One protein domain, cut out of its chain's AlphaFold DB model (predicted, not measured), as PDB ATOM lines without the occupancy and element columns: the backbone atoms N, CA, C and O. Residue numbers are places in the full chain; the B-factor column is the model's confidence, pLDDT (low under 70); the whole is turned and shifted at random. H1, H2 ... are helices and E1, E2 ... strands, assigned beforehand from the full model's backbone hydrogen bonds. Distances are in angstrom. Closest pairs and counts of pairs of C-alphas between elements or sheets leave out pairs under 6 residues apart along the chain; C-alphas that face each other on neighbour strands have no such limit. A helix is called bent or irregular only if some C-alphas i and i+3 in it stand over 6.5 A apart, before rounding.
ATOM      1  N   LYS A  13     218.556 166.284 296.961       70.06
ATOM      2  CA  LYS A  13     218.018 166.323 295.607       70.06
ATOM      3  C   LYS A  13     219.074 165.969 294.562       70.06
ATOM      4  O   LYS A  13     218.780 165.171 293.681       70.06
ATOM      5  N   ALA A  14     220.299 166.476 294.691       66.12
ATOM      6  CA  ALA A  14     221.410 166.116 293.809       66.12
ATOM      7  C   ALA A  14     221.772 164.624 293.915       66.12
ATOM      8  O   ALA A  14     222.027 163.986 292.895       66.12
ATOM      9  N   GLU A  15     221.729 164.038 295.117       66.50
ATOM     10  CA  GLU A  15     221.911 162.591 295.309       66.50
ATOM     11  C   GLU A  15     220.782 161.777 294.665       66.50
ATOM     12  O   GLU A  15     221.025 160.747 294.025       66.50
ATOM     13  N   GLN A  16     219.539 162.248 294.798       70.88
ATOM     14  CA  GLN A  16     218.378 161.600 294.196       70.88
ATOM     15  C   GLN A  16     218.404 161.690 292.667       70.88
ATOM     16  O   GLN A  16     218.065 160.716 291.994       70.88
ATOM     17  N   ASP A  17     218.823 162.829 292.122       71.31
ATOM     18  CA  ASP A  17     218.938 163.065 290.684       71.31
ATOM     19  C   ASP A  17     220.088 162.239 290.089       71.31
ATOM     20  O   ASP A  17     219.901 161.592 289.057       71.31
ATOM     21  N   ALA A  18     221.230 162.146 290.782       63.50
ATOM     22  CA  ALA A  18     222.328 161.255 290.408       63.50
ATOM     23  C   ALA A  18     221.895 159.779 290.428       63.50
ATOM     24  O   ALA A  18     222.174 159.035 289.487       63.50
ATOM     25  N   SER A  19     221.143 159.367 291.453       65.25
ATOM     26  CA  SER A  19     220.611 158.003 291.570       65.25
ATOM     27  C   SER A  19     219.594 157.682 290.472       65.25
ATOM     28  O   SER A  19     219.617 156.593 289.902       65.25
ATOM     29  N   ARG A  20     218.705 158.625 290.126       72.56
ATOM     30  CA  ARG A  20     217.762 158.458 289.006       72.56
ATOM     31  C   ARG A  20     218.486 158.378 287.668       72.56
ATOM     32  O   ARG A  20     218.151 157.509 286.869       72.56
ATOM     33  N   ALA A  21     219.473 159.243 287.439       67.44
ATOM     34  CA  ALA A  21     220.285 159.220 286.229       67.44
ATOM     35  C   ALA A  21     220.996 157.869 286.074       67.44
ATOM     36  O   ALA A  21     220.890 157.252 285.015       67.44
ATOM     37  N   TRP A  22     221.617 157.369 287.146       58.84
ATOM     38  CA  TRP A  22     222.267 156.058 287.181       58.84
ATOM     39  C   TRP A  22     221.299 154.915 286.853       58.84
ATOM     40  O   TRP A  22     221.559 154.111 285.963       58.84
ATOM     41  N   ASN A  23     220.131 154.892 287.501       65.25
ATOM     42  CA  ASN A  23     219.123 153.847 287.296       65.25
ATOM     43  C   ASN A  23     218.436 153.913 285.918       65.25
ATOM     44  O   ASN A  23     217.881 152.916 285.461       65.25
ATOM     45  N   SER A  24     218.460 155.072 285.252       68.81
ATOM     46  CA  SER A  24     217.907 155.255 283.901       68.81
ATOM     47  C   SER A  24     218.835 154.766 282.781       68.81
ATOM     48  O   SER A  24     218.387 154.571 281.651       68.81
ATOM     49  N   MET A  25     220.117 154.521 283.079       57.22
ATOM     50  CA  MET A  25     221.090 153.967 282.134       57.22
ATOM     51  C   MET A  25     220.936 152.442 282.079       57.22
ATOM     52  O   MET A  25     221.697 151.696 282.682       57.22
ATOM     53  N   GLY A  26     219.898 151.967 281.388       51.22
ATOM     54  CA  GLY A  26     219.473 150.559 281.331       51.22
ATOM     55  C   GLY A  26     220.411 149.557 280.630       51.22
ATOM     56  O   GLY A  26     219.916 148.610 280.029       51.22
ATOM     57  N   ASN A  27     221.731 149.752 280.654       50.84
ATOM     58  CA  ASN A  27     222.768 148.792 280.242       50.84
ATOM     59  C   ASN A  27     224.152 149.329 280.661       50.84
ATOM     60  O   ASN A  27     224.232 150.513 280.990       50.84
ATOM     61  N   PRO A  28     225.246 148.532 280.645       45.06
ATOM     62  CA  PRO A  28     226.584 149.035 280.942       45.06
ATOM     63  C   PRO A  28     227.018 149.931 279.782       45.06
ATOM     64  O   PRO A  28     227.699 149.515 278.847       45.06
ATOM     65  N   VAL A  29     226.538 151.170 279.798       44.38
ATOM     66  CA  VAL A  29     227.018 152.232 278.935       44.38
ATOM     67  C   VAL A  29     228.504 152.318 279.249       44.38
ATOM     68  O   VAL A  29     228.883 152.515 280.404       44.38
ATOM     69  N   SER A  30     229.346 152.126 278.234       48.09
ATOM     70  CA  SER A  30     230.680 152.712 278.255       48.09
ATOM     71  C   SER A  30     230.442 154.200 278.469       48.09
ATOM     72  O   SER A  30     230.097 154.911 277.529       48.09
ATOM     73  N   LEU A  31     230.439 154.623 279.735       56.41
ATOM     74  CA  LEU A  31     230.210 155.993 280.151       56.41
ATOM     75  C   LEU A  31     231.431 156.757 279.676       56.41
ATOM     76  O   LEU A  31     232.420 156.887 280.394       56.41
ATOM     77  N   GLU A  32     231.383 157.166 278.412       64.88
ATOM     78  CA  GLU A  32     232.422 157.976 277.819       64.88
ATOM     79  C   GLU A  32     232.500 159.250 278.643       64.88
ATOM     80  O   GLU A  32     231.539 160.015 278.774       64.88
ATOM     81  N   ALA A  33     233.642 159.393 279.299       76.50
ATOM     82  CA  ALA A  33     233.905 160.503 280.169       76.50
ATOM     83  C   ALA A  33     234.670 161.553 279.366       76.50
ATOM     84  O   ALA A  33     235.765 161.289 278.867       76.50
ATOM     85  N   GLU A  34     234.092 162.740 279.234       85.25
ATOM     86  CA  GLU A  34     234.706 163.852 278.517       85.25
ATOM     87  C   GLU A  34     235.401 164.781 279.513       85.25
ATOM     88  O   GLU A  34     234.851 165.136 280.560       85.25
ATOM     89  N   VAL A  35     236.626 165.188 279.182       87.00
ATOM     90  CA  VAL A  35     237.407 166.138 279.975       87.00
ATOM     91  C   VAL A  35     237.794 167.305 279.082       87.00
ATOM     92  O   VAL A  35     238.540 167.144 278.116       87.00
ATOM     93  N   LYS A  36     237.342 168.504 279.448       90.31
ATOM     94  CA  LYS A  36     237.697 169.751 278.769       90.31
ATOM     95  C   LYS A  36     238.474 170.659 279.712       90.31
ATOM     96  O   LYS A  36     237.940 171.139 280.709       90.31
ATOM     97  N   LEU A  37     239.746 170.903 279.405       89.38
ATOM     98  CA  LEU A  37     240.592 171.814 280.177       89.38
ATOM     99  C   LEU A  37     240.129 173.265 280.006       89.38
ATOM    100  O   LEU A  37     239.864 173.706 278.889       89.38
ATOM    101  N   LEU A  38     240.098 174.018 281.106       88.19
ATOM    102  CA  LEU A  38     239.679 175.424 281.111       88.19
ATOM    103  C   LEU A  38     240.857 176.408 281.000       88.19
ATOM    104  O   LEU A  38     240.651 177.613 280.981       88.19
ATOM    105  N   GLY A  39     242.101 175.918 280.950       80.25
ATOM    106  CA  GLY A  39     243.313 176.748 280.860       80.25
ATOM    107  C   GLY A  39     243.705 177.465 282.160       80.25
ATOM    108  O   GLY A  39     244.836 177.923 282.285       80.25
ATOM    109  N   GLU A  40     242.816 177.504 283.150       86.38
ATOM    110  CA  GLU A  40     243.069 178.091 284.465       86.38
ATOM    111  C   GLU A  40     243.800 177.119 285.397       86.38
ATOM    112  O   GLU A  40     243.378 175.971 285.586       86.38
ATOM    113  N   LYS A  41     244.863 177.602 286.044       89.81
ATOM    114  CA  LYS A  41     245.496 176.904 287.163       89.81
ATOM    115  C   LYS A  41     244.837 177.262 288.484       89.81
ATOM    116  O   LYS A  41     244.308 178.354 288.673       89.81
ATOM    117  N   VAL A  42     244.893 176.319 289.414       91.56
ATOM    118  CA  VAL A  42     244.440 176.545 290.786       91.56
ATOM    119  C   VAL A  42     245.491 177.372 291.521       91.56
ATOM    120  O   VAL A  42     246.678 177.062 291.442       91.56
ATOM    121  N   GLN A  43     245.057 178.398 292.244       93.19
ATOM    122  CA  GLN A  43     245.905 179.142 293.171       93.19
ATOM    123  C   GLN A  43     245.760 178.560 294.576       93.19
ATOM    124  O   GLN A  43     244.664 178.180 294.983       93.19
ATOM    125  N   ASP A  44     246.870 178.476 295.299       93.19
ATOM    126  CA  ASP A  44     246.884 178.142 296.718       93.19
ATOM    127  C   ASP A  44     246.562 179.386 297.571       93.19
ATOM    128  O   ASP A  44     246.467 180.508 297.066       93.19
ATOM    129  N   PHE A  45     246.438 179.209 298.886       90.50
ATOM    130  CA  PHE A  45     246.082 180.276 299.830       90.50
ATOM    131  C   PHE A  45     247.089 181.437 299.905       90.50
ATOM    132  O   PHE A  45     246.755 182.493 300.436       90.50
ATOM    133  N   ASP A  46     248.313 181.258 299.402       91.00
ATOM    134  CA  ASP A  46     249.337 182.306 299.295       91.00
ATOM    135  C   ASP A  46     249.390 182.958 297.898       91.00
ATOM    136  O   ASP A  46     250.315 183.714 297.597       91.00
ATOM    137  N   GLY A  47     248.419 182.648 297.031       90.44
ATOM    138  CA  GLY A  47     248.329 183.140 295.657       90.44
ATOM    139  C   GLY A  47     249.263 182.436 294.671       90.44
ATOM    140  O   GLY A  47     249.226 182.744 293.479       90.44
ATOM    141  N   ARG A  48     250.100 181.487 295.116       92.50
ATOM    142  CA  ARG A  48     250.972 180.725 294.211       92.50
ATOM    143  C   ARG A  48     250.172 179.696 293.430       92.50
ATOM    144  O   ARG A  48     249.247 179.079 293.946       92.50
ATOM    145  N   GLU A  49     250.573 179.460 292.189       92.38
ATOM    146  CA  GLU A  49     249.947 178.429 291.369       92.38
ATOM    147  C   GLU A  49     250.300 177.024 291.860       92.38
ATOM    148  O   GLU A  49     251.469 176.662 292.024       92.38
ATOM    149  N   LEU A  50     249.273 176.199 292.014       89.50
ATOM    150  CA  LEU A  50     249.411 174.764 292.151       89.50
ATOM    151  C   LEU A  50     249.600 174.129 290.776       89.50
ATOM    152  O   LEU A  50     249.097 174.589 289.751       89.50
ATOM    153  N   ASN A  51     250.266 172.978 290.766       88.31
ATOM    154  CA  ASN A  51     250.334 172.109 289.593       88.31
ATOM    155  C   ASN A  51     249.014 171.334 289.422       88.31
ATOM    156  O   ASN A  51     249.026 170.102 289.472       88.31
ATOM    157  N   LEU A  52     247.901 172.060 289.296       91.25
ATOM    158  CA  LEU A  52     246.521 171.596 289.141       91.25
ATOM    159  C   LEU A  52     245.795 172.539 288.177       91.25
ATOM    160  O   LEU A  52     245.911 173.756 288.310       91.25
ATOM    161  N   HIS A  53     245.044 171.986 287.229       92.12
ATOM    162  CA  HIS A  53     244.303 172.763 286.229       92.12
ATOM    163  C   HIS A  53     242.814 172.498 286.361       92.12
ATOM    164  O   HIS A  53     242.431 171.351 286.562       92.12
ATOM    165  N   LYS A  54     241.968 173.514 286.213       92.81
ATOM    166  CA  LYS A  54     240.520 173.290 286.198       92.81
ATOM    167  C   LYS A  54     240.094 172.616 284.893       92.81
ATOM    168  O   LYS A  54     240.611 172.928 283.815       92.81
ATOM    169  N   CYS A  55     239.127 171.716 284.989       92.88
ATOM    170  CA  CYS A  55     238.453 171.122 283.848       92.88
ATOM    171  C   CYS A  55     236.945 171.029 284.079       92.88
ATOM    172  O   CYS A  55     236.465 170.957 285.210       92.88
ATOM    173  N   THR A  56     236.215 170.986 282.973       93.06
ATOM    174  CA  THR A  56     234.868 170.434 282.937       93.06
ATOM    175  C   THR A  56     234.993 168.927 282.751       93.06
ATOM    176  O   THR A  56     235.640 168.477 281.802       93.06
ATOM    177  N   TYR A  57     234.404 168.161 283.665       92.12
ATOM    178  CA  TYR A  57     234.349 166.706 283.629       92.12
ATOM    179  C   TYR A  57     232.903 166.251 283.468       92.12
ATOM    180  O   TYR A  57     232.048 166.584 284.295       92.12
ATOM    181  N   LYS A  58     232.638 165.505 282.397       90.00
ATOM    182  CA  LYS A  58     231.304 165.042 282.034       90.00
ATOM    183  C   LYS A  58     231.265 163.525 281.965       90.00
ATOM    184  O   LYS A  58     232.097 162.920 281.299       90.00
ATOM    185  N   VAL A  59     230.285 162.925 282.631       85.12
ATOM    186  CA  VAL A  59     230.037 161.480 282.663       85.12
ATOM    187  C   VAL A  59     228.561 161.267 282.335       85.12
ATOM    188  O   VAL A  59     227.678 161.534 283.152       85.12
ATOM    189  N   GLY A  60     228.279 160.852 281.098       82.75
ATOM    190  CA  GLY A  60     226.909 160.799 280.586       82.75
ATOM    191  C   GLY A  60     226.224 162.182 280.642       82.75
ATOM    192  O   GLY A  60     226.753 163.140 280.071       82.75
ATOM    193  N   PRO A  61     225.057 162.324 281.301       80.62
ATOM    194  CA  PRO A  61     224.353 163.603 281.423       80.62
ATOM    195  C   PRO A  61     224.898 164.509 282.540       80.62
ATOM    196  O   PRO A  61     224.474 165.657 282.639       80.62
ATOM    197  N   ILE A  62     225.792 164.008 283.398       82.69
ATOM    198  CA  ILE A  62     226.291 164.744 284.563       82.69
ATOM    199  C   ILE A  62     227.550 165.502 284.162       82.69
ATOM    200  O   ILE A  62     228.521 164.897 283.717       82.69
ATOM    201  N   GLU A  63     227.544 166.816 284.359       88.38
ATOM    202  CA  GLU A  63     228.693 167.691 284.146       88.38
ATOM    203  C   GLU A  63     229.093 168.353 285.466       88.38
ATOM    204  O   GLU A  63     228.244 168.799 286.239       88.38
ATOM    205  N   SER A  64     230.394 168.408 285.749       89.62
ATOM    206  CA  SER A  64     230.913 169.013 286.971       89.62
ATOM    207  C   SER A  64     232.282 169.654 286.764       89.62
ATOM    208  O   SER A  64     233.035 169.293 285.860       89.62
ATOM    209  N   CYS A  65     232.623 170.616 287.621       92.38
ATOM    210  CA  CYS A  65     233.970 171.173 287.666       92.38
ATOM    211  C   CYS A  65     234.888 170.244 288.469       92.38
ATOM    212  O   CYS A  65     234.527 169.795 289.567       92.38
ATOM    213  N   ARG A  66     236.062 169.955 287.909       94.00
ATOM    214  CA  ARG A  66     237.093 169.086 288.482       94.00
ATOM    215  C   ARG A  66     238.481 169.646 288.241       94.00
ATOM    216  O   ARG A  66     238.656 170.672 287.582       94.00
ATOM    217  N   LEU A  67     239.476 168.974 288.812       93.25
ATOM    218  CA  LEU A  67     240.873 169.337 288.652       93.25
ATOM    219  C   LEU A  67     241.625 168.253 287.889       93.25
ATOM    220  O   LEU A  67     241.369 167.065 288.045       93.25
ATOM    221  N   VAL A  68     242.602 168.675 287.097       91.56
ATOM    222  CA  VAL A  68     243.530 167.803 286.390       91.56
ATOM    223  C   VAL A  68     244.911 167.944 286.999       91.56
ATOM    224  O   VAL A  68     245.534 169.014 286.953       91.56
ATOM    225  N   LYS A  69     245.414 166.830 287.527       88.38
ATOM    226  CA  LYS A  69     246.815 166.667 287.891       88.38
ATOM    227  C   LYS A  69     247.548 166.030 286.718       88.38
ATOM    228  O   LYS A  69     247.348 164.856 286.432       88.38
ATOM    229  N   ARG A  70     248.416 166.797 286.058       83.94
ATOM    230  CA  ARG A  70     249.321 166.251 285.040       83.94
ATOM    231  C   ARG A  70     250.469 165.514 285.727       83.94
ATOM    232  O   ARG A  70     251.057 166.043 286.677       83.94
ATOM    233  N   GLY A  71     250.760 164.303 285.270       68.50
ATOM    234  CA  GLY A  71     251.931 163.542 285.671       68.50
ATOM    235  C   GLY A  71     253.218 164.217 285.203       68.50
ATOM    236  O   GLY A  71     253.216 165.089 284.336       68.50
ATOM    237  N   ASN A  72     254.337 163.820 285.802       63.97
ATOM    238  CA  ASN A  72     255.661 164.193 285.323       63.97
ATOM    239  C   ASN A  72     256.415 162.902 284.992       63.97
ATOM    240  O   ASN A  72     256.725 162.160 285.914       63.97
ATOM    241  N   LYS A  73     256.635 162.631 283.698       53.81
ATOM    242  CA  LYS A  73     257.489 161.611 283.037       53.81
ATOM    243  C   LYS A  73     257.556 160.151 283.549       53.81
ATOM    244  O   LYS A  73     257.978 159.305 282.770       53.81
ATOM    245  N   SER A  74     257.112 159.776 284.750       51.91
ATOM    246  CA  SER A  74     256.963 158.374 285.182       51.91
ATOM    247  C   SER A  74     255.498 157.940 285.110       51.91
ATOM    248  O   SER A  74     254.844 157.624 286.106       51.91
ATOM    249  N   VAL A  75     254.968 157.966 283.893       50.66
ATOM    250  CA  VAL A  75     253.601 157.550 283.547       50.66
ATOM    251  C   VAL A  75     253.324 156.105 283.969       50.66
ATOM    252  O   VAL A  75     252.216 155.786 284.384       50.66
ATOM    253  N   SER A  76     254.353 155.251 283.968       53.91
ATOM    254  CA  SER A  76     254.269 153.857 284.417       53.91
ATOM    255  C   SER A  76     253.914 153.725 285.901       53.91
ATOM    256  O   SER A  76     253.013 152.969 286.245       53.91
ATOM    257  N   THR A  77     254.553 154.493 286.788       60.84
ATOM    258  CA  THR A  77     254.267 154.453 288.234       60.84
ATOM    259  C   THR A  77     252.853 154.942 288.545       60.84
ATOM    260  O   THR A  77     252.186 154.420 289.432       60.84
ATOM    261  N   LEU A  78     252.380 155.944 287.803       61.81
ATOM    262  CA  LEU A  78     251.078 156.565 288.032       61.81
ATOM    263  C   LEU A  78     249.927 155.674 287.540       61.81
ATOM    264  O   LEU A  78     248.912 155.567 288.221       61.81
ATOM    265  N   MET A  79     250.121 154.984 286.409       61.12
ATOM    266  CA  MET A  79     249.189 153.976 285.891       61.12
ATOM    267  C   MET A  79     249.142 152.725 286.774       61.12
ATOM    268  O   MET A  79     248.054 152.260 287.091       61.12
ATOM    269  N   ASN A  80     250.293 152.232 287.247       64.94
ATOM    270  CA  ASN A  80     250.344 151.083 288.161       64.94
ATOM    271  C   ASN A  80     249.618 151.357 289.484       64.94
ATOM    272  O   ASN A  80     249.030 150.456 290.072       64.94
ATOM    273  N   ASN A  81     249.624 152.613 289.936       68.19
ATOM    274  CA  ASN A  81     248.904 153.023 291.135       68.19
ATOM    275  C   ASN A  81     247.458 153.441 290.849       68.19
ATOM    276  O   ASN A  81     246.707 153.648 291.798       68.19
ATOM    277  N   PHE A  82     247.046 153.595 289.585       75.00
ATOM    278  CA  PHE A  82     245.721 154.121 289.258       75.00
ATOM    279  C   PHE A  82     244.612 153.214 289.774       75.00
ATOM    280  O   PHE A  82     243.669 153.729 290.352       75.00
ATOM    281  N   GLU A  83     244.726 151.894 289.623       75.50
ATOM    282  CA  GLU A  83     243.724 150.953 290.138       75.50
ATOM    283  C   GLU A  83     243.558 151.071 291.659       75.50
ATOM    284  O   GLU A  83     242.446 151.075 292.174       75.50
ATOM    285  N   PHE A  84     244.654 151.250 292.394       79.31
ATOM    286  CA  PHE A  84     244.585 151.504 293.830       79.31
ATOM    287  C   PHE A  84     243.951 152.872 294.132       79.31
ATOM    288  O   PHE A  84     243.011 152.972 294.920       79.31
ATOM    289  N   LEU A  85     244.437 153.933 293.485       78.81
ATOM    290  CA  LEU A  85     243.987 155.307 293.715       78.81
ATOM    291  C   LEU A  85     242.519 155.519 293.320       78.81
ATOM    292  O   LEU A  85     241.798 156.244 294.000       78.81
ATOM    293  N   SER A  86     242.067 154.872 292.246       79.50
ATOM    294  CA  SER A  86     240.690 154.932 291.760       79.50
ATOM    295  C   SER A  86     239.732 154.138 292.638       79.50
ATOM    296  O   SER A  86     238.537 154.424 292.601       79.50
ATOM    297  N   ASN A  87     240.226 153.221 293.475       78.69
ATOM    298  CA  ASN A  87     239.444 152.496 294.477       78.69
ATOM    299  C   ASN A  87     239.547 153.097 295.887       78.69
ATOM    300  O   ASN A  87     238.701 152.815 296.736       78.69
ATOM    301  N   LEU A  88     240.529 153.964 296.152       79.62
ATOM    302  CA  LEU A  88     240.654 154.641 297.439       79.62
ATOM    303  C   LEU A  88     239.456 155.580 297.656       79.62
ATOM    304  O   LEU A  88     239.252 156.561 296.934       79.62
ATOM    305  N   ARG A  89     238.631 155.269 298.658       79.56
ATOM    306  CA  ARG A  89     237.484 156.080 299.084       79.56
ATOM    307  C   ARG A  89     237.644 156.419 300.555       79.56
ATOM    308  O   ARG A  89     237.322 155.616 301.423       79.56
ATOM    309  N   HIS A  90     238.155 157.613 300.829       76.69
ATOM    310  CA  HIS A  90     238.292 158.115 302.189       76.69
ATOM    311  C   HIS A  90     237.919 159.603 302.226       76.69
ATOM    312  O   HIS A  90     238.391 160.341 301.362       76.69
ATOM    313  N   PRO A  91     237.126 160.076 303.211       71.19
ATOM    314  CA  PRO A  91     236.694 161.479 303.284       71.19
ATOM    315  C   PRO A  91     237.844 162.493 303.309       71.19
ATOM    316  O   PRO A  91     237.678 163.636 302.901       71.19
ATOM    317  N   SER A  92     239.012 162.069 303.794       74.62
ATOM    318  CA  SER A  92     240.216 162.903 303.899       74.62
ATOM    319  C   SER A  92     241.244 162.646 302.788       74.62
ATOM    320  O   SER A  92     242.308 163.257 302.794       74.62
ATOM    321  N   ALA A  93     240.952 161.747 301.840       79.69
ATOM    322  CA  ALA A  93     241.782 161.528 300.660       79.69
ATOM    323  C   ALA A  93     241.193 162.269 299.456       79.69
ATOM    324  O   ALA A  93     239.978 162.347 299.282       79.69
ATOM    325  N   VAL A  94     242.066 162.791 298.595       86.12
ATOM    326  CA  VAL A  94     241.632 163.344 297.312       86.12
ATOM    327  C   VAL A  94     241.126 162.204 296.438       86.12
ATOM    328  O   VAL A  94     241.844 161.232 296.203       86.12
ATOM    329  N   LEU A  95     239.896 162.336 295.949       87.56
ATOM    330  CA  LEU A  95     239.285 161.334 295.093       87.56
ATOM    331  C   LEU A  95     239.897 161.412 293.693       87.56
ATOM    332  O   LEU A  95     239.855 162.467 293.057       87.56
ATOM    333  N   VAL A  96     240.430 160.290 293.211       87.31
ATOM    334  CA  VAL A  96     240.816 160.115 291.808       87.31
ATOM    335  C   VAL A  96     239.614 159.555 291.060       87.31
ATOM    336  O   VAL A  96     239.203 158.422 291.295       87.31
ATOM    337  N   GLU A  97     239.030 160.372 290.188       86.38
ATOM    338  CA  GLU A  97     237.801 160.030 289.470       86.38
ATOM    339  C   GLU A  97     238.087 159.356 288.131       86.38
ATOM    340  O   GLU A  97     237.360 158.448 287.736       86.38
ATOM    341  N   ASN A  98     239.138 159.782 287.425       84.69
ATOM    342  CA  ASN A  98     239.462 159.221 286.118       84.69
ATOM    343  C   ASN A  98     240.924 159.447 285.716       84.69
ATOM    344  O   ASN A  98     241.621 160.277 286.302       84.69
ATOM    345  N   TYR A  99     241.367 158.755 284.669       81.62
ATOM    346  CA  TYR A  99     242.577 159.097 283.931       81.62
ATOM    347  C   TYR A  99     242.213 159.851 282.642       81.62
ATOM    348  O   TYR A  99     241.206 159.583 281.992       81.62
ATOM    349  N   PHE A 100     243.045 160.819 282.272       75.75
ATOM    350  CA  PHE A 100     242.905 161.656 281.087       75.75
ATOM    351  C   PHE A 100     244.259 161.752 280.374       75.75
ATOM    352  O   PHE A 100     245.291 161.942 281.015       75.75
ATOM    353  N   ASP A 101     244.265 161.610 279.049       73.50
ATOM    354  CA  ASP A 101     245.448 161.809 278.190       73.50
ATOM    355  C   ASP A 101     246.715 161.014 278.595       73.50
ATOM    356  O   ASP A 101     247.824 161.537 278.598       73.50
ATOM    357  N   LYS A 102     246.543 159.735 278.979       67.44
ATOM    358  CA  LYS A 102     247.572 158.745 279.398       67.44
ATOM    359  C   LYS A 102     248.491 159.129 280.568       67.44
ATOM    360  O   LYS A 102     249.053 158.234 281.183       67.44
ATOM    361  N   GLU A 103     248.617 160.400 280.921       76.12
ATOM    362  CA  GLU A 103     249.545 160.890 281.944       76.12
ATOM    363  C   GLU A 103     248.871 161.780 282.989       76.12
ATOM    364  O   GLU A 103     249.534 162.237 283.918       76.12
ATOM    365  N   SER A 104     247.576 162.066 282.854       83.69
ATOM    366  CA  SER A 104     246.872 162.974 283.755       83.69
ATOM    367  C   SER A 104     245.771 162.266 284.531       83.69
ATOM    368  O   SER A 104     245.135 161.340 284.038       83.69
ATOM    369  N   LEU A 105     245.526 162.730 285.751       87.12
ATOM    370  CA  LEU A 105     244.409 162.288 286.577       87.12
ATOM    371  C   LEU A 105     243.383 163.400 286.698       87.12
ATOM    372  O   LEU A 105     243.742 164.553 286.944       87.12
ATOM    373  N   VAL A 106     242.119 163.023 286.576       90.12
ATOM    374  CA  VAL A 106     240.982 163.828 287.005       90.12
ATOM    375  C   VAL A 106     240.760 163.543 288.483       90.12
ATOM    376  O   VAL A 106     240.624 162.387 288.889       90.12
ATOM    377  N   ILE A 107     240.754 164.598 289.287       91.06
ATOM    378  CA  ILE A 107     240.593 164.523 290.734       91.06
ATOM    379  C   ILE A 107     239.480 165.463 291.202       91.06
ATOM    380  O   ILE A 107     239.148 166.447 290.529       91.06
ATOM    381  N   SER A 108     238.931 165.181 292.382       91.12
ATOM    382  CA  SER A 108     237.961 166.056 293.040       91.12
ATOM    383  C   SER A 108     238.510 167.468 293.270       91.12
ATOM    384  O   SER A 108     239.718 167.688 293.384       91.12
ATOM    385  N   MET A 109     237.602 168.435 293.399       91.44
ATOM    386  CA  MET A 109     237.964 169.808 293.745       91.44
ATOM    387  C   MET A 109     238.680 169.875 295.100       91.44
ATOM    388  O   MET A 109     238.259 169.250 296.070       91.44
ATOM    389  N   VAL A 110     239.739 170.683 295.164       89.50
ATOM    390  CA  VAL A 110     240.435 171.037 296.406       89.50
ATOM    391  C   VAL A 110     240.618 172.547 296.481       89.50
ATOM    392  O   VAL A 110     240.742 173.212 295.454       89.50
ATOM    393  N   HIS A 111     240.638 173.080 297.701       86.00
ATOM    394  CA  HIS A 111     240.747 174.523 297.943       86.00
ATOM    395  C   HIS A 111     242.198 175.020 297.995       86.00
ATOM    396  O   HIS A 111     242.442 176.198 297.777       86.00
ATOM    397  N   GLY A 112     243.153 174.135 298.282       87.19
ATOM    398  CA  GLY A 112     244.562 174.480 298.442       87.19
ATOM    399  C   GLY A 112     245.265 173.499 299.372       87.19
ATOM    400  O   GLY A 112     244.697 172.468 299.745       87.19
TER     401      GLY A 112
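Overview. This is residues 13 to 112 of the 150 residues of an uncharacterized protein of Brachypodium distachyon (UniProt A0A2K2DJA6). A strongly twisted sheet of five strands is folded back on itself, E1 and E2 forming one leaf, E5 and E4 the other, with E3 as the hinge. Two short helices, H2 and H3, sit between E3 and E4 along the chain, and H3 packs on E4; the longest helix, H1, lies out at one end of the model. The printed part has 100 residues with three named helices and five named strands, in the order H1 E1 E2 E3 H2 H3 E4 E5. The class is mixed, helices and strands, and the sheet, in the order E1 - E2 - E3 - E5 - E4, is antiparallel throughout. It is only just compact, close to loose, with a radius of gyration of the C-alphas of 14.8 A and spans of 43 by 31 by 26 A.

Along the chain. Find C-alpha 33 at (233.905, 160.503, 280.169); from there E1, residues 33 to 43, runs 25.7 A and bends by 75 degrees at residue 39. E2, residues 49 to 59, spans 27.6 A, and E3, residues 62 to 70, spans 23.1 A and bends by 62 degrees at residue 65. Look next at E4, residues 96 to 100, and E5, residues 104 to 107, which ends with C-alpha 107 at (240.593, 164.523, 290.734). H1, residues 13 to 24, begins at (218.018, 166.323, 295.607) and is 16.1 A long; H2 is residues 75 to 80 and H3 residues 82 to 87.

Arrangement. Start with E1, E2 and E3, a meander, each strand the antiparallel neighbour of the one before; E1 and E2, like E2 and E3, form a hairpin. N 36 and O 56 are 2.9 A apart, and N 55 and O 66 are 2.8 A apart, both within hydrogen-bond range. Across E3 and E5, look for N 69 and O 105 at 2.9 A; in the hairpin E4 and E5, for N 106 and O 98 at 2.8 A. In this folded sheet, one sheet bent into two facing leaves, E1 and E2 face E5 and E4 with 26 pairs of C-alphas within 11 A. E3, H2 and H3, E4 make a split strand-helix-strand unit, two strands of one sheet joined through helices, with E5 between them in the sheet, and its crossover is right-handed. H3 is on the sheet over E4, at a height over the sheet of 8.3 A, and runs along the strands at 16 degrees to E4 on the local plane; their closest C-alphas, of Ser 86 and Val 96, are 5.2 A apart. H2 only grazes the sheet with residues 75 to 79. H1 is only just not on the sheet, with 4 pairs of C-alphas within 10 A, and is apart from H2 and H3. In H1, H2 and H3 every O i to N i+4 pair is within hydrogen-bond range.

Size, cuts and confidence. The two C-alphas farthest apart, of Gly 26 and Asp 46, are 47.1 A apart. The printed part has no cut and no long link. The mean pLDDT of the printed part is 78.0; look for low values in 28 residues, among them 21 to 32 and 71 to 81.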